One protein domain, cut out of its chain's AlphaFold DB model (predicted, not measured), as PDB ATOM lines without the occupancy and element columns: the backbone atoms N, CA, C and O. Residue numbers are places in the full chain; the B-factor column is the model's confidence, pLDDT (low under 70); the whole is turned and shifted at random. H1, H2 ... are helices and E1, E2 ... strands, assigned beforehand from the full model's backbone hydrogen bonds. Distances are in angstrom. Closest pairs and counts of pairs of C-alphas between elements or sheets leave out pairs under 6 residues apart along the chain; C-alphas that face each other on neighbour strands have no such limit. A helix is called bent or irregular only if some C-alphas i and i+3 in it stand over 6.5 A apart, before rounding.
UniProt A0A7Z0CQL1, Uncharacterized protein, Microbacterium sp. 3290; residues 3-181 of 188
ATOM      1  N   CYS A   3     -13.996 -38.146  42.771       94.50
ATOM      2  CA  CYS A   3     -14.178 -39.588  42.983       94.50
ATOM      3  C   CYS A   3     -13.100 -40.348  42.207       94.50
ATOM      4  O   CYS A   3     -12.513 -39.782  41.276       94.50
ATOM      5  N   GLU A   4     -12.876 -41.612  42.554       88.75
ATOM      6  CA  GLU A   4     -11.967 -42.492  41.813       88.75
ATOM      7  C   GLU A   4     -12.466 -42.771  40.397       88.75
ATOM      8  O   GLU A   4     -11.691 -42.674  39.437       88.75
ATOM      9  N   ASP A   5     -13.769 -43.030  40.262       87.62
ATOM     10  CA  ASP A   5     -14.493 -43.037  39.002       87.62
ATOM     11  C   ASP A   5     -15.684 -42.075  39.073       87.62
ATOM     12  O   ASP A   5     -16.820 -42.404  39.422       87.62
ATOM     13  N   HIS A   6     -15.438 -40.840  38.639       86.31
ATOM     14  CA  HIS A   6     -16.486 -39.826  38.564       86.31
ATOM     15  C   HIS A   6     -17.694 -40.240  37.705       86.31
ATOM     16  O   HIS A   6     -18.718 -39.575  37.801       86.31
ATOM     17  N   THR A   7     -17.619 -41.267  36.848       89.62
ATOM     18  CA  THR A   7     -18.755 -41.658  36.002       89.62
ATOM     19  C   THR A   7     -19.857 -42.365  36.783       89.62
ATOM     20  O   THR A   7     -21.028 -42.170  36.452       89.62
ATOM     21  N   LEU A   8     -19.515 -43.111  37.836       91.94
ATOM     22  CA  LEU A   8     -20.460 -43.906  38.619       91.94
ATOM     23  C   LEU A   8     -20.567 -43.407  40.062       91.94
ATOM     24  O   LEU A   8     -21.673 -43.080  40.501       91.94
ATOM     25  N   ASP A   9     -19.447 -43.245  40.759       93.62
ATOM     26  CA  ASP A   9     -19.392 -42.942  42.198       93.62
ATOM     27  C   ASP A   9     -20.093 -41.622  42.536       93.62
ATOM     28  O   ASP A   9     -20.726 -41.470  43.584       93.62
ATOM     29  N   GLN A  10     -20.067 -40.660  41.605       95.44
ATOM     30  CA  GLN A  10     -20.733 -39.367  41.770       95.44
ATOM     31  C   GLN A  10     -22.228 -39.510  42.094       95.44
ATOM     32  O   GLN A  10     -22.785 -38.670  42.801       95.44
ATOM     33  N   PHE A  11     -22.881 -40.566  41.597       97.06
ATOM     34  CA  PHE A  11     -24.307 -40.802  41.810       97.06
ATOM     35  C   PHE A  11     -24.628 -41.247  43.241       97.06
ATOM     36  O   PHE A  11     -25.788 -41.171  43.640       97.06
ATOM     37  N   VAL A  12     -23.621 -41.653  44.019       97.62
ATOM     38  CA  VAL A  12     -23.729 -41.892  45.465       97.62
ATOM     39  C   VAL A  12     -23.134 -40.726  46.247       97.62
ATOM     40  O   VAL A  12     -23.791 -40.148  47.113       97.62
ATOM     41  N   ALA A  13     -21.904 -40.332  45.929       97.38
ATOM     42  CA  ALA A  13     -21.170 -39.373  46.737       97.38
ATOM     43  C   ALA A  13     -21.795 -37.962  46.707       97.38
ATOM     44  O   ALA A  13     -21.878 -37.314  47.751       97.38
ATOM     45  N   VAL A  14     -22.316 -37.483  45.563       97.75
ATOM     46  CA  VAL A  14     -22.917 -36.135  45.465       97.75
ATOM     47  C   VAL A  14     -24.117 -35.996  46.407       97.75
ATOM     48  O   VAL A  14     -24.126 -35.046  47.196       97.75
ATOM     49  N   PRO A  15     -25.130 -36.887  46.364       98.06
ATOM     50  CA  PRO A  15     -26.277 -36.771  47.259       98.06
ATOM     51  C   PRO A  15     -25.902 -36.948  48.736       98.06
ATOM     52  O   PRO A  15     -26.469 -36.247  49.572       98.06
ATOM     53  N   VAL A  16     -24.920 -37.796  49.065       98.25
ATOM     54  CA  VAL A  16     -24.423 -37.946  50.446       98.25
ATOM     55  C   VAL A  16     -23.791 -36.648  50.949       98.25
ATOM     56  O   VAL A  16     -24.164 -36.160  52.014       98.25
ATOM     57  N   VAL A  17     -22.898 -36.031  50.169       97.75
ATOM     58  CA  VAL A  17     -22.261 -34.762  50.554       97.75
ATOM     59  C   VAL A  17     -23.290 -33.630  50.643       97.75
ATOM     60  O   VAL A  17     -23.220 -32.819  51.562       97.75
ATOM     61  N   LEU A  18     -24.280 -33.575  49.745       98.25
ATOM     62  CA  LEU A  18     -25.377 -32.602  49.845       98.25
ATOM     63  C   LEU A  18     -26.199 -32.784  51.129       98.25
ATOM     64  O   LEU A  18     -26.541 -31.794  51.778       98.25
ATOM     65  N   ALA A  19     -26.505 -34.026  51.508       98.12
ATOM     66  CA  ALA A  19     -27.225 -34.323  52.742       98.12
ATOM     67  C   ALA A  19     -26.417 -33.928  53.989       98.12
ATOM     68  O   ALA A  19     -26.966 -33.279  54.879       98.12
ATOM     69  N   MET A  20     -25.113 -34.225  54.005       97.56
ATOM     70  CA  MET A  20     -24.194 -33.779  55.056       97.56
ATOM     71  C   MET A  20     -24.187 -32.251  55.167       97.56
ATOM     72  O   MET A  20     -24.394 -31.696  56.244       97.56
ATOM     73  N   LEU A  21     -24.012 -31.550  54.041       97.38
ATOM     74  CA  LEU A  21     -23.955 -30.087  54.019       97.38
ATOM     75  C   LEU A  21     -25.254 -29.466  54.545       97.38
ATOM     76  O   LEU A  21     -25.214 -28.485  55.286       97.38
ATOM     77  N   LYS A  22     -26.406 -30.066  54.234       97.31
ATOM     78  CA  LYS A  22     -27.691 -29.673  54.821       97.31
ATOM     79  C   LYS A  22     -27.706 -29.858  56.343       97.31
ATOM     80  O   LYS A  22     -28.162 -28.949  57.033       97.31
ATOM     81  N   GLN A  23     -27.191 -30.978  56.856       96.50
ATOM     82  CA  GLN A  23     -27.115 -31.254  58.295       96.50
ATOM     83  C   GLN A  23     -26.263 -30.221  59.048       96.50
ATOM     84  O   GLN A  23     -26.623 -29.795  60.145       96.50
ATOM     85  N   VAL A  24     -25.155 -29.768  58.456       96.50
ATOM     86  CA  VAL A  24     -24.279 -28.744  59.057       96.50
ATOM     87  C   VAL A  24     -24.760 -27.306  58.806       96.50
ATOM     88  O   VAL A  24     -23.997 -26.358  58.966       96.50
ATOM     89  N   GLY A  25     -26.023 -27.115  58.406       96.19
ATOM     90  CA  GLY A  25     -26.628 -25.788  58.254       96.19
ATOM     91  C   GLY A  25     -26.358 -25.100  56.913       96.19
ATOM     92  O   GLY A  25     -26.603 -23.902  56.782       96.19
ATOM     93  N   LYS A  26     -25.904 -25.833  55.886       96.38
ATOM     94  CA  LYS A  26     -25.673 -25.327  54.519       96.38
ATOM     95  C   LYS A  26     -26.663 -25.940  53.505       96.38
ATOM     96  O   LYS A  26     -26.239 -26.551  52.524       96.38
ATOM     97  N   PRO A  27     -27.994 -25.767  53.674       96.44
ATOM     98  CA  PRO A  27     -29.019 -26.429  52.851       96.44
ATOM     99  C   PRO A  27     -29.028 -26.000  51.375       96.44
ATOM    100  O   PRO A  27     -29.608 -26.690  50.541       96.44
ATOM    101  N   HIS A  28     -28.405 -24.866  51.048       96.62
ATOM    102  CA  HIS A  28     -28.314 -24.329  49.686       96.62
ATOM    103  C   HIS A  28     -26.947 -24.567  49.032       96.62
ATOM    104  O   HIS A  28     -26.665 -24.002  47.971       96.62
ATOM    105  N   ALA A  29     -26.085 -25.377  49.657       96.56
ATOM    106  CA  ALA A  29     -24.794 -25.715  49.087       96.56
ATOM    107  C   ALA A  29     -24.950 -26.402  47.724       96.56
ATOM    108  O   ALA A  29     -25.898 -27.147  47.469       96.56
ATOM    109  N   ARG A  30     -23.989 -26.152  46.834       97.19
ATOM    110  CA  ARG A  30     -23.934 -26.764  45.506       97.19
ATOM    111  C   ARG A  30     -22.738 -27.694  45.450       97.19
ATOM    112  O   ARG A  30     -21.605 -27.249  45.589       97.19
ATOM    113  N   VAL A  31     -22.986 -28.970  45.185       97.12
ATOM    114  CA  VAL A  31     -21.928 -29.961  44.986       97.12
ATOM    115  C   VAL A  31     -21.816 -30.244  43.497       97.12
ATOM    116  O   VAL A  31     -22.801 -30.578  42.843       97.12
ATOM    117  N   ARG A  32     -20.609 -30.080  42.951       96.44
ATOM    118  CA  ARG A  32     -20.301 -30.406  41.557       96.44
ATOM    119  C   ARG A  32     -19.250 -31.515  41.500       96.44
ATOM    120  O   ARG A  32     -18.225 -31.394  42.186       96.44
ATOM    121  N   PRO A  33     -19.478 -32.580  40.719       95.31
ATOM    122  CA  PRO A  33     -18.464 -33.593  40.469       95.31
ATOM    123  C   PRO A  33     -17.319 -32.989  39.646       95.31
ATOM    124  O   PRO A  33     -17.533 -32.153  38.765       95.31
ATOM    125  N   VAL A  34     -16.090 -33.388  39.959       94.81
ATOM    126  CA  VAL A  34     -14.895 -33.061  39.182       94.81
ATOM    127  C   VAL A  34     -14.750 -34.127  38.105       94.81
ATOM    128  O   VAL A  34     -14.506 -35.287  38.411       94.81
ATOM    129  N   SER A  35     -14.920 -33.724  36.848       90.50
ATOM    130  CA  SER A  35     -14.772 -34.592  35.670       90.50
ATOM    131  C   SER A  35     -13.497 -34.317  34.864       90.50
ATOM    132  O   SER A  35     -13.227 -35.003  33.879       90.50
ATOM    133  N   ASN A  36     -12.716 -33.302  35.252       88.56
ATOM    134  CA  ASN A  36     -11.452 -32.942  34.616       88.56
ATOM    135  C   ASN A  36     -10.366 -32.704  35.687       88.56
ATOM    136  O   ASN A  36     -10.501 -31.760  36.464       88.56
ATOM    137  N   PRO A  37      -9.280 -33.491  35.721       88.38
ATOM    138  CA  PRO A  37      -8.973 -34.593  34.811       88.38
ATOM    139  C   PRO A  37      -9.961 -35.754  34.962       88.38
ATOM    140  O   PRO A  37     -10.575 -35.932  36.011       88.38
ATOM    141  N   ARG A  38     -10.122 -36.534  33.889       87.94
ATOM    142  CA  ARG A  38     -10.862 -37.793  33.952       87.94
ATOM    143  C   ARG A  38      -9.994 -38.805  34.691       87.94
ATOM    144  O   ARG A  38      -9.028 -39.296  34.119       87.94
ATOM    145  N   LEU A  39     -10.332 -39.052  35.950       88.56
ATOM    146  CA  LEU A  39      -9.655 -40.029  36.795       88.56
ATOM    147  C   LEU A  39     -10.197 -41.429  36.500       88.56
ATOM    148  O   LEU A  39     -11.387 -41.590  36.209       88.56
ATOM    149  N   GLN A  40      -9.297 -42.407  36.506       83.00
ATOM    150  CA  GLN A  40      -9.598 -43.829  36.368       83.00
ATOM    151  C   GLN A  40      -8.840 -44.598  37.452       83.00
ATOM    152  O   GLN A  40      -7.760 -45.140  37.206       83.00
ATOM    153  N   GLY A  41      -9.406 -44.597  38.658       86.88
ATOM    154  CA  GLY A  41      -8.895 -45.343  39.806       86.88
ATOM    155  C   GLY A  41      -7.889 -44.584  40.674       86.88
ATOM    156  O   GLY A  41      -7.341 -43.539  40.296       86.88
ATOM    157  N   ILE A  42      -7.635 -45.152  41.853       89.56
ATOM    158  CA  ILE A  42      -6.912 -44.497  42.944       89.56
ATOM    159  C   ILE A  42      -5.515 -43.976  42.584       89.56
ATOM    160  O   ILE A  42      -5.183 -42.844  42.932       89.56
ATOM    161  N   SER A  43      -4.710 -44.711  41.810       90.19
ATOM    162  CA  SER A  43      -3.337 -44.291  41.477       90.19
ATOM    163  C   SER A  43      -3.290 -42.951  40.729       90.19
ATOM    164  O   SER A  43      -2.362 -42.152  40.889       90.19
ATOM    165  N   GLN A  44      -4.306 -42.671  39.906       92.31
ATOM    166  CA  GLN A  44      -4.414 -41.383  39.223       92.31
ATOM    167  C   GLN A  44      -4.852 -40.275  40.181       92.31
ATOM    168  O   GLN A  44      -4.351 -39.156  40.076       92.31
ATOM    169  N   VAL A  45      -5.750 -40.580  41.124       93.81
ATOM    170  CA  VAL A  45      -6.160 -39.636  42.172       93.81
ATOM    171  C   VAL A  45      -4.951 -39.240  43.015       93.81
ATOM    172  O   VAL A  45      -4.708 -38.052  43.198       93.81
ATOM    173  N   GLU A  46      -4.159 -40.212  43.470       94.38
ATOM    174  CA  GLU A  46      -2.964 -39.974  44.285       94.38
ATOM    175  C   GLU A  46      -1.936 -39.100  43.561       94.38
ATOM    176  O   GLU A  46      -1.479 -38.093  44.102       94.38
ATOM    177  N   SER A  47      -1.591 -39.453  42.318       94.81
ATOM    178  CA  SER A  47      -0.586 -38.710  41.541       94.81
ATOM    179  C   SER A  47      -1.017 -37.282  41.196       94.81
ATOM    180  O   SER A  47      -0.164 -36.416  41.006       94.81
ATOM    181  N   LYS A  48      -2.327 -37.017  41.141       96.06
ATOM    182  CA  LYS A  48      -2.901 -35.707  40.796       96.06
ATOM    183  C   LYS A  48      -3.507 -34.968  41.985       96.06
ATOM    184  O   LYS A  48      -4.083 -33.898  41.795       96.06
ATOM    185  N   PHE A  49      -3.380 -35.502  43.197       97.38
ATOM    186  CA  PHE A  49      -4.072 -34.987  44.376       97.38
ATOM    187  C   PHE A  49      -3.793 -33.498  44.610       97.38
ATOM    188  O   PHE A  49      -4.733 -32.707  44.674       97.38
ATOM    189  N   ALA A  50      -2.515 -33.107  44.662       97.81
ATOM    190  CA  ALA A  50      -2.116 -31.718  44.891       97.81
ATOM    191  C   ALA A  50      -2.586 -30.786  43.763       97.81
ATOM    192  O   ALA A  50      -3.210 -29.762  44.033       97.81
ATOM    193  N   GLU A  51      -2.393 -31.190  42.501       97.69
ATOM    194  CA  GLU A  51      -2.844 -30.442  41.316       97.69
ATOM    195  C   GLU A  51      -4.354 -30.148  41.380       97.69
ATOM    196  O   GLU A  51      -4.798 -29.016  41.170       97.69
ATOM    197  N   ILE A  52      -5.160 -31.166  41.696       97.56
ATOM    198  CA  ILE A  52      -6.619 -31.057  41.785       97.56
ATOM    199  C   ILE A  52      -7.022 -30.208  42.995       97.56
ATOM    200  O   ILE A  52      -7.862 -29.316  42.855       97.56
ATOM    201  N   ALA A  53      -6.422 -30.455  44.160       98.12
ATOM    202  CA  ALA A  53      -6.679 -29.699  45.381       98.12
ATOM    203  C   ALA A  53      -6.441 -28.200  45.160       98.12
ATOM    204  O   ALA A  53      -7.352 -27.393  45.353       98.12
ATOM    205  N   GLU A  54      -5.263 -27.829  44.660       97.88
ATOM    206  CA  GLU A  54      -4.892 -26.440  44.385       97.88
ATOM    207  C   GLU A  54      -5.797 -25.791  43.338       97.88
ATOM    208  O   GLU A  54      -6.217 -24.641  43.489       97.88
ATOM    209  N   ARG A  55      -6.115 -26.516  42.260       97.62
ATOM    210  CA  ARG A  55      -6.963 -25.998  41.184       97.62
ATOM    211  C   ARG A  55      -8.370 -25.684  41.680       97.62
ATOM    212  O   ARG A  55      -8.896 -24.613  41.375       97.62
ATOM    213  N   TYR A  56      -8.989 -26.606  42.412       97.75
ATOM    214  CA  TYR A  56     -10.395 -26.488  42.793       97.75
ATOM    215  C   TYR A  56     -10.615 -25.683  44.079       97.75
ATOM    216  O   TYR A  56     -11.670 -25.054  44.202       97.75
ATOM    217  N   ALA A  57      -9.628 -25.597  44.976       97.38
ATOM    218  CA  ALA A  57      -9.693 -24.755  46.177       97.38
ATOM    219  C   ALA A  57      -9.743 -23.246  45.861       97.38
ATOM    220  O   ALA A  57     -10.225 -22.450  46.672       97.38
ATOM    221  N   LYS A  58      -9.290 -22.839  44.665       96.94
ATOM    222  CA  LYS A  58      -9.382 -21.451  44.171       96.94
ATOM    223  C   LYS A  58     -10.811 -21.019  43.835       96.94
ATOM    224  O   LYS A  58     -11.090 -19.827  43.821       96.94
ATOM    225  N   ILE A  59     -11.699 -21.969  43.542       96.44
ATOM    226  CA  ILE A  59     -13.058 -21.705  43.035       96.44
ATOM    227  C   ILE A  59     -14.164 -22.367  43.865       96.44
ATOM    228  O   ILE A  59     -15.329 -22.319  43.477       96.44
ATOM    229  N   SER A  60     -13.802 -23.018  44.972       96.50
ATOM    230  CA  SER A  60     -14.727 -23.757  45.834       96.50
ATOM    231  C   SER A  60     -14.457 -23.426  47.297       96.50
ATOM    232  O   SER A  60     -13.306 -23.229  47.689       96.50
ATOM    233  N   ASP A  61     -15.511 -23.429  48.110       95.88
ATOM    234  CA  ASP A  61     -15.397 -23.298  49.567       95.88
ATOM    235  C   ASP A  61     -14.878 -24.588  50.218       95.88
ATOM    236  O   ASP A  61     -14.223 -24.548  51.253       95.88
ATOM    237  N   LEU A  62     -15.165 -25.734  49.591       96.62
ATOM    238  CA  LEU A  62     -14.755 -27.061  50.035       96.62
ATOM    239  C   LEU A  62     -14.511 -27.976  48.826       96.62
ATOM    240  O   LEU A  62     -15.338 -28.070  47.914       96.62
ATOM    241  N   VAL A  63     -13.389 -28.686  48.842       97.75
ATOM    242  CA  VAL A  63     -13.007 -29.724  47.886       97.75
ATOM    243  C   VAL A  63     -12.997 -31.058  48.620       97.75
ATOM    244  O   VAL A  63     -12.122 -31.328  49.434       97.75
ATOM    245  N   VAL A  64     -13.984 -31.895  48.324       98.00
ATOM    246  CA  VAL A  64     -14.118 -33.229  48.925       98.00
ATOM    247  C   VAL A  64     -13.599 -34.278  47.952       98.00
ATOM    248  O   VAL A  64     -14.087 -34.332  46.819       98.00
ATOM    249  N   PHE A  65     -12.657 -35.101  48.396       97.88
ATOM    250  CA  PHE A  65     -12.256 -36.354  47.760       97.88
ATOM    251  C   PHE A  65     -13.015 -37.492  48.447       97.88
ATOM    252  O   PHE A  65     -12.743 -37.779  49.607       97.88
ATOM    253  N   ALA A  66     -13.987 -38.090  47.762       97.00
ATOM    254  CA  ALA A  66     -14.728 -39.260  48.230       97.00
ATOM    255  C   ALA A  66     -14.173 -40.481  47.492       97.00
ATOM    256  O   ALA A  66     -14.407 -40.617  46.292       97.00
ATOM    257  N   LEU A  67     -13.362 -41.277  48.183       95.62
ATOM    258  CA  LEU A  67     -12.541 -42.343  47.604       95.62
ATOM    259  C   LEU A  67     -12.791 -43.658  48.338       95.62
ATOM    260  O   LEU A  67     -13.293 -43.643  49.461       95.62
ATOM    261  N   ASP A  68     -12.387 -44.769  47.745       93.06
ATOM    262  CA  ASP A  68     -12.583 -46.101  48.295       93.06
ATOM    263  C   ASP A  68     -11.377 -46.502  49.151       93.06
ATOM    264  O   ASP A  68     -10.213 -46.280  48.794       93.06
ATOM    265  N   ARG A  69     -11.637 -47.094  50.320       86.88
ATOM    266  CA  ARG A  69     -10.564 -47.524  51.222       86.88
ATOM    267  C   ARG A  69      -9.948 -48.864  50.820       86.88
ATOM    268  O   ARG A  69      -8.769 -49.000  51.058       86.88
ATOM    269  N   ASP A  70     -10.693 -49.797  50.213       82.06
ATOM    270  CA  ASP A  70     -10.272 -51.192  49.925       82.06
ATOM    271  C   ASP A  70      -9.772 -51.981  51.156       82.06
ATOM    272  O   ASP A  70      -8.859 -51.589  51.883       82.06
ATOM    273  N   LYS A  71     -10.338 -53.165  51.387       82.00
ATOM    274  CA  LYS A  71     -10.011 -54.044  52.517       82.00
ATOM    275  C   LYS A  71      -8.536 -54.399  52.617       82.00
ATOM    276  O   LYS A  71      -8.069 -54.776  53.693       82.00
ATOM    277  N   GLN A  72      -7.826 -54.399  51.490       81.75
ATOM    278  CA  GLN A  72      -6.434 -54.835  51.431       81.75
ATOM    279  C   GLN A  72      -5.428 -53.717  51.726       81.75
ATOM    280  O   GLN A  72      -4.220 -53.970  51.693       81.75
ATOM    281  N   ASP A  73      -5.895 -52.508  52.023       81.06
ATOM    282  CA  ASP A  73      -5.035 -51.408  52.433       81.06
ATOM    283  C   ASP A  73      -4.201 -51.761  53.673       81.06
ATOM    284  O   ASP A  73      -4.697 -52.280  54.673       81.06
ATOM    285  N   GLY A  74      -2.894 -51.500  53.592       78.75
ATOM    286  CA  GLY A  74      -1.928 -51.823  54.647       78.75
ATOM    287  C   GLY A  74      -1.613 -53.318  54.818       78.75
ATOM    288  O   GLY A  74      -0.818 -53.673  55.691       78.75
ATOM    289  N   ILE A  75      -2.184 -54.209  53.994       82.56
ATOM    290  CA  ILE A  75      -1.963 -55.662  54.058       82.56
ATOM    291  C   ILE A  75      -1.001 -56.112  52.949       82.56
ATOM    292  O   ILE A  75      -1.092 -55.693  51.798       82.56
ATOM    293  N   GLY A  76      -0.066 -57.011  53.278       76.25
ATOM    294  CA  GLY A  76       0.765 -57.700  52.279       76.25
ATOM    295  C   GLY A  76       1.676 -56.783  51.452       76.25
ATOM    296  O   GLY A  76       1.990 -57.106  50.310       76.25
ATOM    297  N   GLY A  77       2.076 -55.632  52.004       73.81
ATOM    298  CA  GLY A  77       2.899 -54.636  51.307       73.81
ATOM    299  C   GLY A  77       2.112 -53.684  50.401       73.81
ATOM    300  O   GLY A  77       2.724 -52.861  49.719       73.81
ATOM    301  N   ARG A  78       0.775 -53.761  50.395       76.25
ATOM    302  CA  ARG A  78      -0.072 -52.729  49.788       76.25
ATOM    303  C   ARG A  78      -0.031 -51.461  50.633       76.25
ATOM    304  O   ARG A  78       0.084 -51.522  51.858       76.25
ATOM    305  N   GLY A  79      -0.085 -50.313  49.962       80.25
ATOM    306  CA  GLY A  79      -0.112 -49.013  50.626       80.25
ATOM    307  C   GLY A  79      -1.323 -48.874  51.549       80.25
ATOM    308  O   GLY A  79      -2.335 -49.540  51.363       80.25
ATOM    309  N   ASP A  80      -1.201 -48.013  52.552       90.00
ATOM    310  CA  ASP A  80      -2.316 -47.572  53.390       90.00
ATOM    311  C   ASP A  80      -2.814 -46.236  52.825       90.00
ATOM    312  O   ASP A  80      -2.101 -45.227  52.923       90.00
ATOM    313  N   ARG A  81      -4.003 -46.203  52.202       91.12
ATOM    314  CA  ARG A  81      -4.533 -44.971  51.593       91.12
ATOM    315  C   ARG A  81      -4.826 -43.916  52.641       91.12
ATOM    316  O   ARG A  81      -4.626 -42.736  52.363       91.12
ATOM    317  N   ARG A  82      -5.241 -44.289  53.855       91.75
ATOM    318  CA  ARG A  82      -5.465 -43.315  54.932       91.75
ATOM    319  C   ARG A  82      -4.165 -42.599  55.267       91.75
ATOM    320  O   ARG A  82      -4.140 -41.369  55.273       91.75
ATOM    321  N   ALA A  83      -3.087 -43.349  55.482       92.88
ATOM    322  CA  ALA A  83      -1.769 -42.774  55.733       92.88
ATOM    323  C   ALA A  83      -1.259 -41.969  54.526       92.88
ATOM    324  O   ALA A  83      -0.754 -40.857  54.685       92.88
ATOM    325  N   LYS A  84      -1.444 -42.493  53.310       94.81
ATOM    326  CA  LYS A  84      -1.021 -41.853  52.059       94.81
ATOM    327  C   LYS A  84      -1.699 -40.505  51.838       94.81
ATOM    328  O   LYS A  84      -1.014 -39.522  51.577       94.81
ATOM    329  N   PHE A  85      -3.024 -40.436  51.946       95.75
ATOM    330  CA  PHE A  85      -3.758 -39.186  51.759       95.75
ATOM    331  C   PHE A  85      -3.557 -38.209  52.915       95.75
ATOM    332  O   PHE A  85      -3.571 -37.006  52.671       95.75
ATOM    333  N   ALA A  86      -3.311 -38.686  54.139       96.00
ATOM    334  CA  ALA A  86      -2.898 -37.816  55.239       96.00
ATOM    335  C   ALA A  86      -1.541 -37.150  54.952       96.00
ATOM    336  O   ALA A  86      -1.405 -35.936  55.099       96.00
ATOM    337  N   ASP A  87      -0.560 -37.919  54.471       97.12
ATOM    338  CA  ASP A  87       0.741 -37.399  54.039       97.12
ATOM    339  C   ASP A  87       0.596 -36.419  52.862       97.12
ATOM    340  O   ASP A  87       1.093 -35.296  52.937       97.12
ATOM    341  N   LEU A  88      -0.154 -36.781  51.817       97.56
ATOM    342  CA  LEU A  88      -0.429 -35.888  50.686       97.56
ATOM    343  C   LEU A  88      -1.124 -34.585  51.110       97.56
ATOM    344  O   LEU A  88      -0.759 -33.516  50.622       97.56
ATOM    345  N   HIS A  89      -2.103 -34.653  52.017       97.69
ATOM    346  CA  HIS A  89      -2.816 -33.482  52.538       97.69
ATOM    347  C   HIS A  89      -1.891 -32.568  53.349       97.69
ATOM    348  O   HIS A  89      -1.913 -31.357  53.143       97.69
ATOM    349  N   SER A  90      -1.006 -33.140  54.173       97.31
ATOM    350  CA  SER A  90      -0.038 -32.385  54.988       97.31
ATOM    351  C   SER A  90       0.969 -31.563  54.174       97.31
ATOM    352  O   SER A  90       1.541 -30.601  54.683       97.31
ATOM    353  N   ARG A  91       1.174 -31.923  52.902       97.88
ATOM    354  CA  ARG A  91       2.079 -31.235  51.968       97.88
ATOM    355  C   ARG A  91       1.413 -30.083  51.214       97.88
ATOM    356  O   ARG A  91       2.106 -29.359  50.503       97.88
ATOM    357  N   LEU A  92       0.094 -29.927  51.323       98.19
ATOM    358  CA  LEU A  92      -0.625 -28.813  50.712       98.19
ATOM    359  C   LEU A  92      -0.298 -27.502  51.438       98.19
ATOM    360  O   LEU A  92      -0.102 -27.476  52.652       98.19
ATOM    361  N   ALA A  93      -0.319 -26.391  50.698       98.00
ATOM    362  CA  ALA A  93      -0.308 -25.064  51.306       98.00
ATOM    363  C   ALA A  93      -1.491 -24.918  52.281       98.00
ATOM    364  O   ALA A  93      -2.586 -25.419  52.006       98.00
ATOM    365  N   ALA A  94      -1.288 -24.244  53.415       97.12
ATOM    366  CA  ALA A  94      -2.247 -24.222  54.523       97.12
ATOM    367  C   ALA A  94      -3.644 -23.727  54.099       97.12
ATOM    368  O   ALA A  94      -4.662 -24.289  54.504       97.12
ATOM    369  N   GLU A  95      -3.700 -22.721  53.229       96.44
ATOM    370  CA  GLU A  95      -4.933 -22.161  52.676       96.44
ATOM    371  C   GLU A  95      -5.683 -23.126  51.744       96.44
ATOM    372  O   GLU A  95      -6.909 -23.052  51.630       96.44
ATOM    373  N   VAL A  96      -4.963 -24.044  51.092       97.94
ATOM    374  CA  VAL A  96      -5.544 -25.119  50.277       97.94
ATOM    375  C   VAL A  96      -5.993 -26.254  51.189       97.94
ATOM    376  O   VAL A  96      -7.139 -26.690  51.095       97.94
ATOM    377  N   ALA A  97      -5.134 -26.685  52.116       97.12
ATOM    378  CA  ALA A  97      -5.407 -27.755  53.074       97.12
ATOM    379  C   ALA A  97      -6.690 -27.495  53.882       97.12
ATOM    380  O   ALA A  97      -7.510 -28.400  54.043       97.12
ATOM    381  N   ALA A  98      -6.914 -26.245  54.308       95.75
ATOM    382  CA  ALA A  98      -8.106 -25.823  55.048       95.75
ATOM    383  C   ALA A  98      -9.427 -26.010  54.278       95.75
ATOM    384  O   ALA A  98     -10.494 -26.078  54.888       95.75
ATOM    385  N   LYS A  99      -9.365 -26.102  52.945       96.94
ATOM    386  CA  LYS A  99     -10.522 -26.292  52.059       96.94
ATOM    387  C   LYS A  99     -10.625 -27.705  51.505       96.94
ATOM    388  O   LYS A  99     -11.508 -27.958  50.692       96.94
ATOM    389  N   VAL A 100      -9.730 -28.614  51.874       97.56
ATOM    390  CA  VAL A 100      -9.715 -29.979  51.343       97.56
ATOM    391  C   VAL A 100     -10.149 -30.949  52.432       97.56
ATOM    392  O   VAL A 100      -9.678 -30.882  53.566       97.56
ATOM    393  N   ASP A 101     -11.050 -31.857  52.082       97.19
ATOM    394  CA  ASP A 101     -11.369 -33.039  52.877       97.19
ATOM    395  C   ASP A 101     -11.180 -34.297  52.045       97.19
ATOM    396  O   ASP A 101     -11.537 -34.340  50.867       97.19
ATOM    397  N   VAL A 102     -10.658 -35.335  52.693       97.31
ATOM    398  CA  VAL A 102     -10.612 -36.692  52.156       97.31
ATOM    399  C   VAL A 102     -11.541 -37.557  53.000       97.31
ATOM    400  O   VAL A 102     -11.462 -37.566  54.230       97.31
ATOM    401  N   VAL A 103     -12.453 -38.249  52.330       96.94
ATOM    402  CA  VAL A 103     -13.420 -39.175  52.910       96.94
ATOM    403  C   VAL A 103     -13.181 -40.517  52.245       96.94
ATOM    404  O   VAL A 103     -13.384 -40.656  51.042       96.94
ATOM    405  N   LEU A 104     -12.716 -41.482  53.032       95.12
ATOM    406  CA  LEU A 104     -12.475 -42.841  52.566       95.12
ATOM    407  C   LEU A 104     -13.694 -43.691  52.915       95.12
ATOM    408  O   LEU A 104     -13.898 -44.016  54.087       95.12
ATOM    409  N   ALA A 105     -14.511 -44.005  51.913       93.06
ATOM    410  CA  ALA A 105     -15.601 -44.957  52.030       93.06
ATOM    411  C   ALA A 105     -15.029 -46.307  52.452       93.06
ATOM    412  O   ALA A 105     -14.047 -46.785  51.878       93.06
ATOM    413  N   VAL A 106     -15.610 -46.917  53.483       90.25
ATOM    414  CA  VAL A 106     -15.192 -48.268  53.854       90.25
ATOM    415  C   VAL A 106     -15.575 -49.210  52.733       90.25
ATOM    416  O   VAL A 106     -16.752 -49.357  52.416       90.25
ATOM    417  N   GLU A 107     -14.540 -49.836  52.186       89.31
ATOM    418  CA  GLU A 107     -14.583 -50.698  51.015       89.31
ATOM    419  C   GLU A 107     -14.915 -49.918  49.747       89.31
ATOM    420  O   GLU A 107     -13.986 -49.627  49.002       89.31
ATOM    421  N   GLU A 108     -16.172 -49.507  49.553       92.56
ATOM    422  CA  GLU A 108     -16.631 -48.787  48.356       92.56
ATOM    423  C   GLU A 108     -17.715 -47.749  48.682       92.56
ATOM    424  O   GLU A 108     -18.517 -47.944  49.605       92.56
ATOM    425  N   THR A 109     -17.814 -46.665  47.901       94.00
ATOM    426  CA  THR A 109     -18.887 -45.660  48.075       94.00
ATOM    427  C   THR A 109     -20.295 -46.267  48.044       94.00
ATOM    428  O   THR A 109     -21.193 -45.805  48.752       94.00
ATOM    429  N   GLU A 110     -20.494 -47.350  47.292       95.88
ATOM    430  CA  GLU A 110     -21.726 -48.127  47.180       95.88
ATOM    431  C   GLU A 110     -22.232 -48.623  48.533       95.88
ATOM    432  O   GLU A 110     -23.447 -48.728  48.718       95.88
ATOM    433  N   VAL A 111     -21.345 -48.851  49.507       97.06
ATOM    434  CA  VAL A 111     -21.727 -49.241  50.868       97.06
ATOM    435  C   VAL A 111     -22.646 -48.195  51.498       97.06
ATOM    436  O   VAL A 111     -23.630 -48.554  52.142       97.06
ATOM    437  N   TRP A 112     -22.425 -46.902  51.250       97.81
ATOM    438  CA  TRP A 112     -23.320 -45.845  51.741       97.81
ATOM    439  C   TRP A 112     -24.729 -45.956  51.151       97.81
ATOM    440  O   TRP A 112     -25.709 -45.603  51.808       97.81
ATOM    441  N   ALA A 113     -24.849 -46.462  49.922       97.62
ATOM    442  CA  ALA A 113     -26.125 -46.638  49.241       97.62
ATOM    443  C   ALA A 113     -26.913 -47.866  49.733       97.62
ATOM    444  O   ALA A 113     -28.123 -47.932  49.509       97.62
ATOM    445  N   LEU A 114     -26.273 -48.815  50.423       97.69
ATOM    446  CA  LEU A 114     -26.915 -50.042  50.906       97.69
ATOM    447  C   LEU A 114     -27.762 -49.846  52.170       97.69
ATOM    448  O   LEU A 114     -28.679 -50.632  52.418       97.69
ATOM    449  N   TRP A 115     -27.485 -48.814  52.972       97.81
ATOM    450  CA  TRP A 115     -28.042 -48.660  54.322       97.81
ATOM    451  C   TRP A 115     -29.579 -48.682  54.382       97.81
ATOM    452  O   TRP A 115     -30.180 -49.341  55.240       97.81
ATOM    453  N   GLY A 116     -30.231 -47.990  53.446       97.25
ATOM    454  CA  GLY A 116     -31.691 -47.914  53.349       97.25
ATOM    455  C   GLY A 116     -32.350 -49.231  52.944       97.25
ATOM    456  O   GLY A 116     -33.531 -49.436  53.209       97.25
ATOM    457  N   SER A 117     -31.578 -50.146  52.359       97.19
ATOM    458  CA  SER A 117     -32.023 -51.474  51.931       97.19
ATOM    459  C   SER A 117     -31.441 -52.593  52.798       97.19
ATOM    460  O   SER A 117     -31.570 -53.759  52.439       97.19
ATOM    461  N   ARG A 118     -30.833 -52.279  53.954       96.06
ATOM    462  CA  ARG A 118     -30.124 -53.257  54.801       96.06
ATOM    463  C   ARG A 118     -30.958 -54.484  55.189       96.06
ATOM    464  O   ARG A 118     -30.419 -55.575  55.311       96.06
ATOM    465  N   SER A 119     -32.277 -54.335  55.335       95.88
ATOM    466  CA  SER A 119     -33.182 -55.451  55.648       95.88
ATOM    467  C   SER A 119     -33.321 -56.467  54.509       95.88
ATOM    468  O   SER A 119     -33.770 -57.581  54.746       95.88
ATOM    469  N   GLN A 120     -32.959 -56.091  53.280       96.56
ATOM    470  CA  GLN A 120     -32.999 -56.949  52.092       96.56
ATOM    471  C   GLN A 120     -31.683 -57.709  51.875       96.56
ATOM    472  O   GLN A 120     -31.634 -58.594  51.029       96.56
ATOM    473  N   LEU A 121     -30.625 -57.383  52.629       96.31
ATOM    474  CA  LEU A 121     -29.290 -57.960  52.434       96.31
ATOM    475  C   LEU A 121     -29.147 -59.363  53.031       96.31
ATOM    476  O   LEU A 121     -28.206 -60.069  52.698       96.31
ATOM    477  N   GLY A 122     -30.048 -59.759  53.938       94.12
ATOM    478  CA  GLY A 122     -29.991 -61.057  54.618       94.12
ATOM    479  C   GLY A 122     -28.822 -61.218  55.600       94.12
ATOM    480  O   GLY A 122     -28.717 -62.256  56.247       94.12
ATOM    481  N   GLU A 123     -27.975 -60.197  55.753       96.12
ATOM    482  CA  GLU A 123     -26.782 -60.208  56.595       96.12
ATOM    483  C   GLU A 123     -26.724 -58.993  57.526       96.12
ATOM    484  O   GLU A 123     -27.312 -57.940  57.268       96.12
ATOM    485  N   GLY A 124     -26.001 -59.144  58.639       96.88
ATOM    486  CA  GLY A 124     -25.762 -58.053  59.577       96.88
ATOM    487  C   GLY A 124     -24.913 -56.946  58.951       96.88
ATOM    488  O   GLY A 124     -24.005 -57.209  58.164       96.88
ATOM    489  N   TRP A 125     -25.167 -55.696  59.342       96.50
ATOM    490  CA  TRP A 125     -24.467 -54.537  58.778       96.50
ATOM    491  C   TRP A 125     -22.945 -54.595  58.962       96.50
ATOM    492  O   TRP A 125     -22.199 -54.228  58.061       96.50
ATOM    493  N   SER A 126     -22.476 -55.123  60.094       95.06
ATOM    494  CA  SER A 126     -21.048 -55.349  60.341       95.06
ATOM    495  C   SER A 126     -20.410 -56.273  59.302       95.06
ATOM    496  O   SER A 126     -19.259 -56.065  58.939       95.06
ATOM    497  N   THR A 127     -21.148 -57.272  58.808       96.31
ATOM    498  CA  THR A 127     -20.659 -58.186  57.769       96.31
ATOM    499  C   THR A 127     -20.579 -57.482  56.424       96.31
ATOM    500  O   THR A 127     -19.559 -57.581  55.753       96.31
ATOM    501  N   VAL A 128     -21.604 -56.701  56.074       95.50
ATOM    502  CA  VAL A 128     -21.618 -55.879  54.851       95.50
ATOM    503  C   VAL A 128     -20.433 -54.916  54.832       95.50
ATOM    504  O   VAL A 128     -19.724 -54.819  53.840       95.50
ATOM    505  N   ARG A 129     -20.169 -54.252  55.961       94.69
ATOM    506  CA  ARG A 129     -19.047 -53.321  56.152       94.69
ATOM    507  C   ARG A 129     -17.667 -53.981  56.126       94.69
ATOM    508  O   ARG A 129     -16.677 -53.280  55.965       94.69
ATOM    509  N   ALA A 130     -17.601 -55.289  56.355       92.94
ATOM    510  CA  ALA A 130     -16.366 -56.063  56.348       92.94
ATOM    511  C   ALA A 130     -16.188 -56.873  55.056       92.94
ATOM    512  O   ALA A 130     -15.218 -57.623  54.941       92.94
ATOM    513  N   GLU A 131     -17.116 -56.788  54.106       94.69
ATOM    514  CA  GLU A 131     -17.032 -57.487  52.829       94.69
ATOM    515  C   GLU A 131     -16.010 -56.815  51.913       94.69
ATOM    516  O   GLU A 131     -16.001 -55.603  51.792       94.69
ATOM    517  N   GLN A 132     -15.163 -57.600  51.252       91.19
ATOM    518  CA  GLN A 132     -14.148 -57.083  50.334       91.19
ATOM    519  C   GLN A 132     -14.748 -56.594  49.009       91.19
ATOM    520  O   GLN A 132     -14.218 -55.678  48.397       91.19
ATOM    521  N   HIS A 133     -15.822 -57.242  48.558       93.12
ATOM    522  CA  HIS A 133     -16.499 -56.963  47.291       93.12
ATOM    523  C   HIS A 133     -17.980 -56.635  47.540       93.12
ATOM    524  O   HIS A 133     -18.877 -57.397  47.150       93.12
ATOM    525  N   PRO A 134     -18.276 -55.559  48.299       94.69
ATOM    526  CA  PRO A 134     -19.636 -55.276  48.747       94.69
ATOM    527  C   PRO A 134     -20.543 -54.895  47.580       94.69
ATOM    528  O   PRO A 134     -21.757 -55.111  47.643       94.69
ATOM    529  N   LYS A 135     -19.976 -54.360  46.499       94.19
ATOM    530  CA  LYS A 135     -20.728 -54.013  45.307       94.19
ATOM    531  C   LYS A 135     -21.288 -55.251  44.623       94.19
ATOM    532  O   LYS A 135     -22.501 -55.356  44.462       94.19
ATOM    533  N   GLU A 136     -20.445 -56.217  44.294       96.12
ATOM    534  CA  GLU A 136     -20.857 -57.449  43.624       96.12
ATOM    535  C   GLU A 136     -21.762 -58.291  44.532       96.12
ATOM    536  O   GLU A 136     -22.767 -58.845  44.083       96.12
ATOM    537  N   ARG A 137     -21.444 -58.371  45.833       97.12
ATOM    538  CA  ARG A 137     -22.188 -59.222  46.773       97.12
ATOM    539  C   ARG A 137     -23.524 -58.632  47.218       97.12
ATOM    540  O   ARG A 137     -24.475 -59.389  47.399       97.12
ATOM    541  N   PHE A 138     -23.607 -57.321  47.436       97.56
ATOM    542  CA  PHE A 138     -24.773 -56.695  48.074       97.56
ATOM    543  C   PHE A 138     -25.427 -55.602  47.235       97.56
ATOM    544  O   PHE A 138     -26.652 -55.492  47.245       97.56
ATOM    545  N   PHE A 139     -24.656 -54.797  46.505       97.06
ATOM    546  CA  PHE A 139     -25.219 -53.714  45.697       97.06
ATOM    547  C   PHE A 139     -25.898 -54.234  44.434       97.06
ATOM    548  O   PHE A 139     -27.077 -53.954  44.218       97.06
ATOM    549  N   GLU A 140     -25.185 -55.005  43.613       96.38
ATOM    550  CA  GLU A 140     -25.683 -55.504  42.330       96.38
ATOM    551  C   GLU A 140     -26.979 -56.324  42.459       96.38
ATOM    552  O   GLU A 140     -27.896 -56.076  41.672       96.38
ATOM    553  N   PRO A 141     -27.159 -57.199  43.472       97.06
ATOM    554  CA  PRO A 141     -28.427 -57.907  43.670       97.06
ATOM    555  C   PRO A 141     -29.632 -57.004  43.964       97.06
ATOM    556  O   PRO A 141     -30.771 -57.405  43.724       97.06
ATOM    557  N   LEU A 142     -29.414 -55.787  44.475       96.94
ATOM    558  CA  LEU A 142     -30.483 -54.814  44.721       96.94
ATOM    559  C   LEU A 142     -30.821 -53.965  43.488       96.94
ATOM    560  O   LEU A 142     -31.822 -53.237  43.510       96.94
ATOM    561  N   VAL A 143     -30.007 -54.024  42.431       96.12
ATOM    562  CA  VAL A 143     -30.223 -53.310  41.170       96.12
ATOM    563  C   VAL A 143     -31.253 -54.065  40.334       96.12
ATOM    564  O   VAL A 143     -31.133 -55.259  40.072       96.12
ATOM    565  N   ASN A 144     -32.287 -53.361  39.877       93.06
ATOM    566  CA  ASN A 144     -33.335 -53.951  39.048       93.06
ATOM    567  C   ASN A 144     -33.198 -53.546  37.564       93.06
ATOM    568  O   ASN A 144     -32.357 -52.739  37.170       93.06
ATOM    569  N   LYS A 145     -34.074 -54.084  36.707       91.50
ATOM    570  CA  LYS A 145     -34.041 -53.814  35.257       91.50
ATOM    571  C   LYS A 145     -34.248 -52.342  34.883       91.50
ATOM    572  O   LYS A 145     -33.763 -51.936  33.827       91.50
ATOM    573  N   SER A 146     -34.996 -51.562  35.670       91.31
ATOM    574  CA  SER A 146     -35.174 -50.135  35.377       91.31
ATOM    575  C   SER A 146     -33.935 -49.334  35.765       91.31
ATOM    576  O   SER A 146     -33.568 -48.432  35.017       91.31
ATOM    577  N   ASP A 147     -33.244 -49.716  36.838       93.12
ATOM    578  CA  ASP A 147     -32.008 -49.075  37.296       93.12
ATOM    579  C   ASP A 147     -30.870 -49.165  36.277       93.12
ATOM    580  O   ASP A 147     -30.190 -48.171  36.037       93.12
ATOM    581  N   VAL A 148     -30.686 -50.327  35.640       88.25
ATOM    582  CA  VAL A 148     -29.620 -50.553  34.640       88.25
ATOM    583  C   VAL A 148     -29.725 -49.581  33.458       88.25
ATOM    584  O   VAL A 148     -28.730 -49.258  32.817       88.25
ATOM    585  N   ARG A 149     -30.937 -49.093  33.164       89.38
ATOM    586  CA  ARG A 149     -31.191 -48.136  32.077       89.38
ATOM    587  C   ARG A 149     -30.994 -46.679  32.497       89.38
ATOM    588  O   ARG A 149     -31.038 -45.803  31.638       89.38
ATOM    589  N   GLN A 150     -30.833 -46.413  33.792       91.19
ATOM    590  CA  GLN A 150     -30.632 -45.068  34.319       91.19
ATOM    591  C   GLN A 150     -29.139 -44.753  34.465       91.19
ATOM    592  O   GLN A 150     -28.343 -45.639  34.794       91.19
ATOM    593  N   PRO A 151     -28.747 -43.477  34.308       88.56
ATOM    594  CA  PRO A 151     -27.423 -43.025  34.716       88.56
ATOM    595  C   PRO A 151     -27.124 -43.432  36.168       88.56
ATOM    596  O   PRO A 151     -27.960 -43.261  37.059       88.56
ATOM    597  N   GLY A 152     -25.944 -44.011  36.395       91.25
ATOM    598  CA  GLY A 152     -25.506 -44.490  37.708       91.25
ATOM    599  C   GLY A 152     -25.933 -45.917  38.075       91.25
ATOM    600  O   GLY A 152     -25.490 -46.412  39.109       91.25
ATOM    601  N   GLY A 153     -26.749 -46.605  37.264       94.12
ATOM    602  CA  GLY A 153     -26.998 -48.048  37.414       94.12
ATOM    603  C   GLY A 153     -27.591 -48.455  38.770       94.12
ATOM    604  O   GLY A 153     -27.143 -49.423  39.370       94.12
ATOM    605  N   GLY A 154     -28.541 -47.672  39.293       95.81
ATOM    606  CA  GLY A 154     -29.209 -47.923  40.582       95.81
ATOM    607  C   GLY A 154     -28.655 -47.139  41.773       95.81
ATOM    608  O   GLY A 154     -29.362 -46.987  42.771       95.81
ATOM    609  N   ARG A 155     -27.459 -46.543  41.648       97.00
ATOM    610  CA  ARG A 155     -26.801 -45.750  42.707       97.00
ATOM    611  C   ARG A 155     -27.694 -44.646  43.256       97.00
ATOM    612  O   ARG A 155     -27.950 -44.608  44.455       97.00
ATOM    613  N   SER A 156     -28.255 -43.826  42.367       96.44
ATOM    614  CA  SER A 156     -29.141 -42.712  42.725       96.44
ATOM    615  C   SER A 156     -30.379 -43.161  43.507       96.44
ATOM    616  O   SER A 156     -30.810 -42.476  44.430       96.44
ATOM    617  N   ARG A 157     -30.962 -44.318  43.161       97.12
ATOM    618  CA  ARG A 157     -32.140 -44.851  43.858       97.12
ATOM    619  C   ARG A 157     -31.761 -45.390  45.234       97.12
ATOM    620  O   ARG A 157     -32.412 -45.058  46.218       97.12
ATOM    621  N   LEU A 158     -30.724 -46.221  45.300       97.88
ATOM    622  CA  LEU A 158     -30.306 -46.878  46.537       97.88
ATOM    623  C   LEU A 158     -29.788 -45.865  47.569       97.88
ATOM    624  O   LEU A 158     -30.201 -45.897  48.729       97.88
ATOM    625  N   VAL A 159     -29.002 -44.873  47.144       98.19
ATOM    626  CA  VAL A 159     -28.568 -43.794  48.041       98.19
ATOM    627  C   VAL A 159     -29.738 -42.926  48.509       98.19
ATOM    628  O   VAL A 159     -29.765 -42.521  49.667       98.19
ATOM    629  N   ALA A 160     -30.754 -42.698  47.669       98.12
ATOM    630  CA  ALA A 160     -31.956 -41.978  48.086       98.12
ATOM    631  C   ALA A 160     -32.730 -42.733  49.180       98.12
ATOM    632  O   ALA A 160     -33.189 -42.105  50.132       98.12
ATOM    633  N   LEU A 161     -32.826 -44.068  49.100       97.94
ATOM    634  CA  LEU A 161     -33.411 -44.890  50.171       97.94
ATOM    635  C   LEU A 161     -32.602 -44.784  51.471       97.94
ATOM    636  O   LEU A 161     -33.173 -44.668  52.556       97.94
ATOM    637  N   SER A 162     -31.272 -44.783  51.362       98.25
ATOM    638  CA  SER A 162     -30.375 -44.622  52.511       98.25
ATOM    639  C   SER A 162     -30.551 -43.265  53.188       98.25
ATOM    640  O   SER A 162     -30.715 -43.199  54.406       98.25
ATOM    641  N   LEU A 163     -30.629 -42.187  52.406       98.31
ATOM    642  CA  LEU A 163     -30.845 -40.831  52.911       98.31
ATOM    643  C   LEU A 163     -32.273 -40.589  53.421       98.31
ATOM    644  O   LEU A 163     -32.464 -39.766  54.316       98.31
ATOM    645  N   ALA A 164     -33.274 -41.318  52.916       97.81
ATOM    646  CA  ALA A 164     -34.649 -41.255  53.415       97.81
ATOM    647  C   ALA A 164     -34.784 -41.761  54.863       97.81
ATOM    648  O   ALA A 164     -35.714 -41.363  55.561       97.81
ATOM    649  N   SER A 165     -33.835 -42.578  55.339       93.19
ATOM    650  CA  SER A 165     -33.745 -42.980  56.754       93.19
ATOM    651  C   SER A 165     -33.238 -41.854  57.672       93.19
ATOM    652  O   SER A 165     -33.209 -42.020  58.890       93.19
ATOM    653  N   GLY A 166     -32.849 -40.709  57.104       96.25
ATOM    654  CA  GLY A 166     -32.275 -39.569  57.812       96.25
ATOM    655  C   GLY A 166     -30.747 -39.607  57.847       96.25
ATOM    656  O   GLY A 166     -30.137 -40.674  57.933       96.25
ATOM    657  N   TRP A 167     -30.130 -38.420  57.806       97.62
ATOM    658  CA  TRP A 167     -28.671 -38.275  57.829       97.62
ATOM    659  C   TRP A 167     -28.046 -38.973  59.039       97.62
ATOM    660  O   TRP A 167     -27.135 -39.776  58.872       97.62
ATOM    661  N   ASP A 168     -28.580 -38.738  60.240       97.81
ATOM    662  CA  ASP A 168     -28.017 -39.309  61.466       97.81
ATOM    663  C   ASP A 168     -28.079 -40.836  61.506       97.81
ATOM    664  O   ASP A 168     -27.197 -41.465  62.089       97.81
ATOM    665  N   SER A 169     -29.078 -41.439  60.854       97.69
ATOM    666  CA  SER A 169     -29.162 -42.892  60.728       97.69
ATOM    667  C   SER A 169     -28.044 -43.438  59.842       97.69
ATOM    668  O   SER A 169     -27.407 -44.415  60.220       97.69
ATOM    669  N   LEU A 170     -27.790 -42.804  58.692       97.69
ATOM    670  CA  LEU A 170     -26.713 -43.208  57.788       97.69
ATOM    671  C   LEU A 170     -25.332 -42.946  58.407       97.69
ATOM    672  O   LEU A 170     -24.485 -43.833  58.420       97.69
ATOM    673  N   ALA A 171     -25.111 -41.755  58.965       97.62
ATOM    674  CA  ALA A 171     -23.846 -41.393  59.599       97.62
ATOM    675  C   ALA A 171     -23.572 -42.205  60.877       97.62
ATOM    676  O   ALA A 171     -22.421 -42.437  61.214       97.62
ATOM    677  N   GLY A 172     -24.608 -42.675  61.579       96.88
ATOM    678  CA  GLY A 172     -24.458 -43.623  62.691       96.88
ATOM    679  C   GLY A 172     -24.128 -45.058  62.260       96.88
ATOM    680  O   GLY A 172     -23.761 -45.871  63.100       96.88
ATOM    681  N   ALA A 173     -24.278 -45.382  60.974       96.44
ATOM    682  CA  ALA A 173     -23.954 -46.690  60.406       96.44
ATOM    683  C   ALA A 173     -22.616 -46.708  59.645       96.44
ATOM    684  O   ALA A 173     -22.058 -47.782  59.398       96.44
ATOM    685  N   CYS A 174     -22.125 -45.533  59.256       96.75
ATOM    686  CA  CYS A 174     -20.901 -45.326  58.494       96.75
ATOM    687  C   CYS A 174     -20.062 -44.245  59.187       96.75
ATOM    688  O   CYS A 174     -20.226 -43.057  58.899       96.75
ATOM    689  N   ASP A 175     -19.173 -44.656  60.092       95.88
ATOM    690  CA  ASP A 175     -18.386 -43.744  60.932       95.88
ATOM    691  C   ASP A 175     -17.599 -42.708  60.118       95.88
ATOM    692  O   ASP A 175     -17.524 -41.547  60.511       95.88
ATOM    693  N   GLU A 176     -17.094 -43.065  58.933       96.31
ATOM    694  CA  GLU A 176     -16.370 -42.135  58.060       96.31
ATOM    695  C   GLU A 176     -17.214 -40.919  57.638       96.31
ATOM    696  O   GLU A 176     -16.670 -39.836  57.407       96.31
ATOM    697  N   LEU A 177     -18.544 -41.071  57.568       97.81
ATOM    698  CA  LEU A 177     -19.474 -39.983  57.269       97.81
ATOM    699  C   LEU A 177     -19.721 -39.108  58.498       97.81
ATOM    700  O   LEU A 177     -19.832 -37.888  58.354       97.81
ATOM    701  N   ARG A 178     -19.769 -39.703  59.697       97.62
ATOM    702  CA  ARG A 178     -19.849 -38.948  60.955       97.62
ATOM    703  C   ARG A 178     -18.587 -38.123  61.170       97.62
ATOM    704  O   ARG A 178     -18.680 -36.920  61.393       97.62
ATOM    705  N   GLU A 179     -17.419 -38.737  61.002       96.38
ATOM    706  CA  GLU A 179     -16.142 -38.035  61.099       96.38
ATOM    707  C   GLU A 179     -16.055 -36.887  60.073       96.38
ATOM    708  O   GLU A 179     -15.530 -35.811  60.365       96.38
ATOM    709  N   PHE A 180     -16.572 -37.092  58.854       96.44
ATOM    710  CA  PHE A 180     -16.628 -36.047  57.831       96.44
ATOM    711  C   PHE A 180     -17.550 -34.881  58.221       96.44
ATOM    712  O   PHE A 180     -17.183 -33.717  58.029       96.44
ATOM    713  N   GLU A 181     -18.720 -35.168  58.795       97.19
ATOM    714  CA  GLU A 181     -19.626 -34.144  59.326       97.19
ATOM    715  C   GLU A 181     -18.940 -33.305  60.411       97.19
ATOM    716  O   GLU A 181     -18.960 -32.076  60.345       97.19
TER     717      GLU A 181
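Overview. This is residues 3 to 181 of the 188 residues of an uncharacterized protein of Microbacterium sp. 3290 (UniProt A0A7Z0CQL1). What is seen first? A small sheet of two parallel strands, E1 and E2, lies in the middle between two groups of helices: H2, H3 and H4 on one side, and the larger group of H1 and H5 to H10 on the other. In the larger group H1 and H8 run side by side, H5 crosses H8, and H10 packs on E2, while residues 69 to 80 make a long loop. What is it made of, and how large is it? The printed part has 179 residues, with ten named helices and two named strands in the order H1 H2 E1 H3 H4 E2 H5 H6 H7 H8 H9 H10, and its class is mostly helix. It is compact, with a radius of gyration of the C-alphas of 16.0 A and spans of 46 by 44 by 31 A.

Along the chain. Where do the elements before residue 106 lie? H1, residues 10 to 23, begins with C-alpha 10 at (-20.733, -39.367, 41.770) and measures 19.5 A; H2, residues 42 to 57, measures 20.2 A. E1, residues 63 to 68, is 16.4 A long; H3 is residues 81 to 90 and H4 residues 94 to 97. E2, residues 100 to 105, is 16.1 A long, with C-alpha 100 at (-9.715, -29.979, 51.343). What follows? H5, residues 110 to 120, measures 15.1 A, followed by H6, residues 125 to 129, H7, residues 134 to 142, and H8, residues 155 to 164, 14.0 A long. H9 is residues 167 to 171, and H10, residues 175 to 181, ends with C-alpha 181 at (-19.626, -34.144, 59.326). Which helices are irregular? C-alphas 47 and 50 of H2 are 7.9 A apart, with a kink of 62 degrees near residue 50; C-alphas 116 and 119 of H5 are 8.0 A apart; H7 is only just irregular, with C-alphas 137 and 140 6.8 A apart.

Arrangement. How do the strands pair? E1 and E2 are parallel at 21 degrees, with N 65 and O 101 at 2.8 A and N 101 and O 63 at 2.9 A, within hydrogen-bond range. With H3 and H4 between them they form a strand-helix-strand unit, two parallel neighbour strands joined through helices, with a right-handed crossover. What is near the sheet? The closest C-alphas are Ala 57 of H2 and Val 63 of E1, 6.2 A, Phe 85 of H3 and Val 102 of E2, 7.3 A, and Val 103 of E2 and Glu 176 of H10, 6.6 A. H2 touches H3 with residues 46 to 50 alone, at a shallow tilt of 30 degrees, the same way, closest at the C-alphas of Ala 50 and Leu 88, 7.3 A. Which helix is the hub? H5 touches H8 at a steep tilt of 64 degrees, with the C-alphas of Gly 116 and Ser 162 closest at 3.6 A, and touches H7, closest at those of Glu 110 and Lys 135, 6.3 A. It only just touches H6, with 3 pairs of C-alphas within 8 A, the closest those of Arg 118 and Trp 125, 7.0 A. H1 touches H8 at a shallow tilt of 21 degrees, closest at the C-alphas of Phe 11 and Ser 156, 5.3 A, and H9 and H10 only just touch, only at the corner, with 3 pairs within 8 A, the closest those of Ala 171 and Arg 178, 4.9 A. What do the helix backbones show? In H3, H6, H8, H9 and H10 every O i to N i+4 pair is within hydrogen-bond range, in H1 9 of 10 and in H2 10 of 12; H4 is too short for such a pair. In H5 2 of 7 are, beside 5 of 8 O i to N i+3 pairs, and in H7 2 of 5, beside 1 of 6.

Size, cuts and confidence. How far does it reach? The two C-alphas farthest apart are those of Ala 94 and Lys 145, 47.5 A. Which links are long? Those from H1 to H2, E1 to H3 and H7 to H8 are long; the others are tight. Is there a cut, or low confidence? The printed part has no cut, its mean pLDDT is 94.4, and no printed residue of this model is under 70.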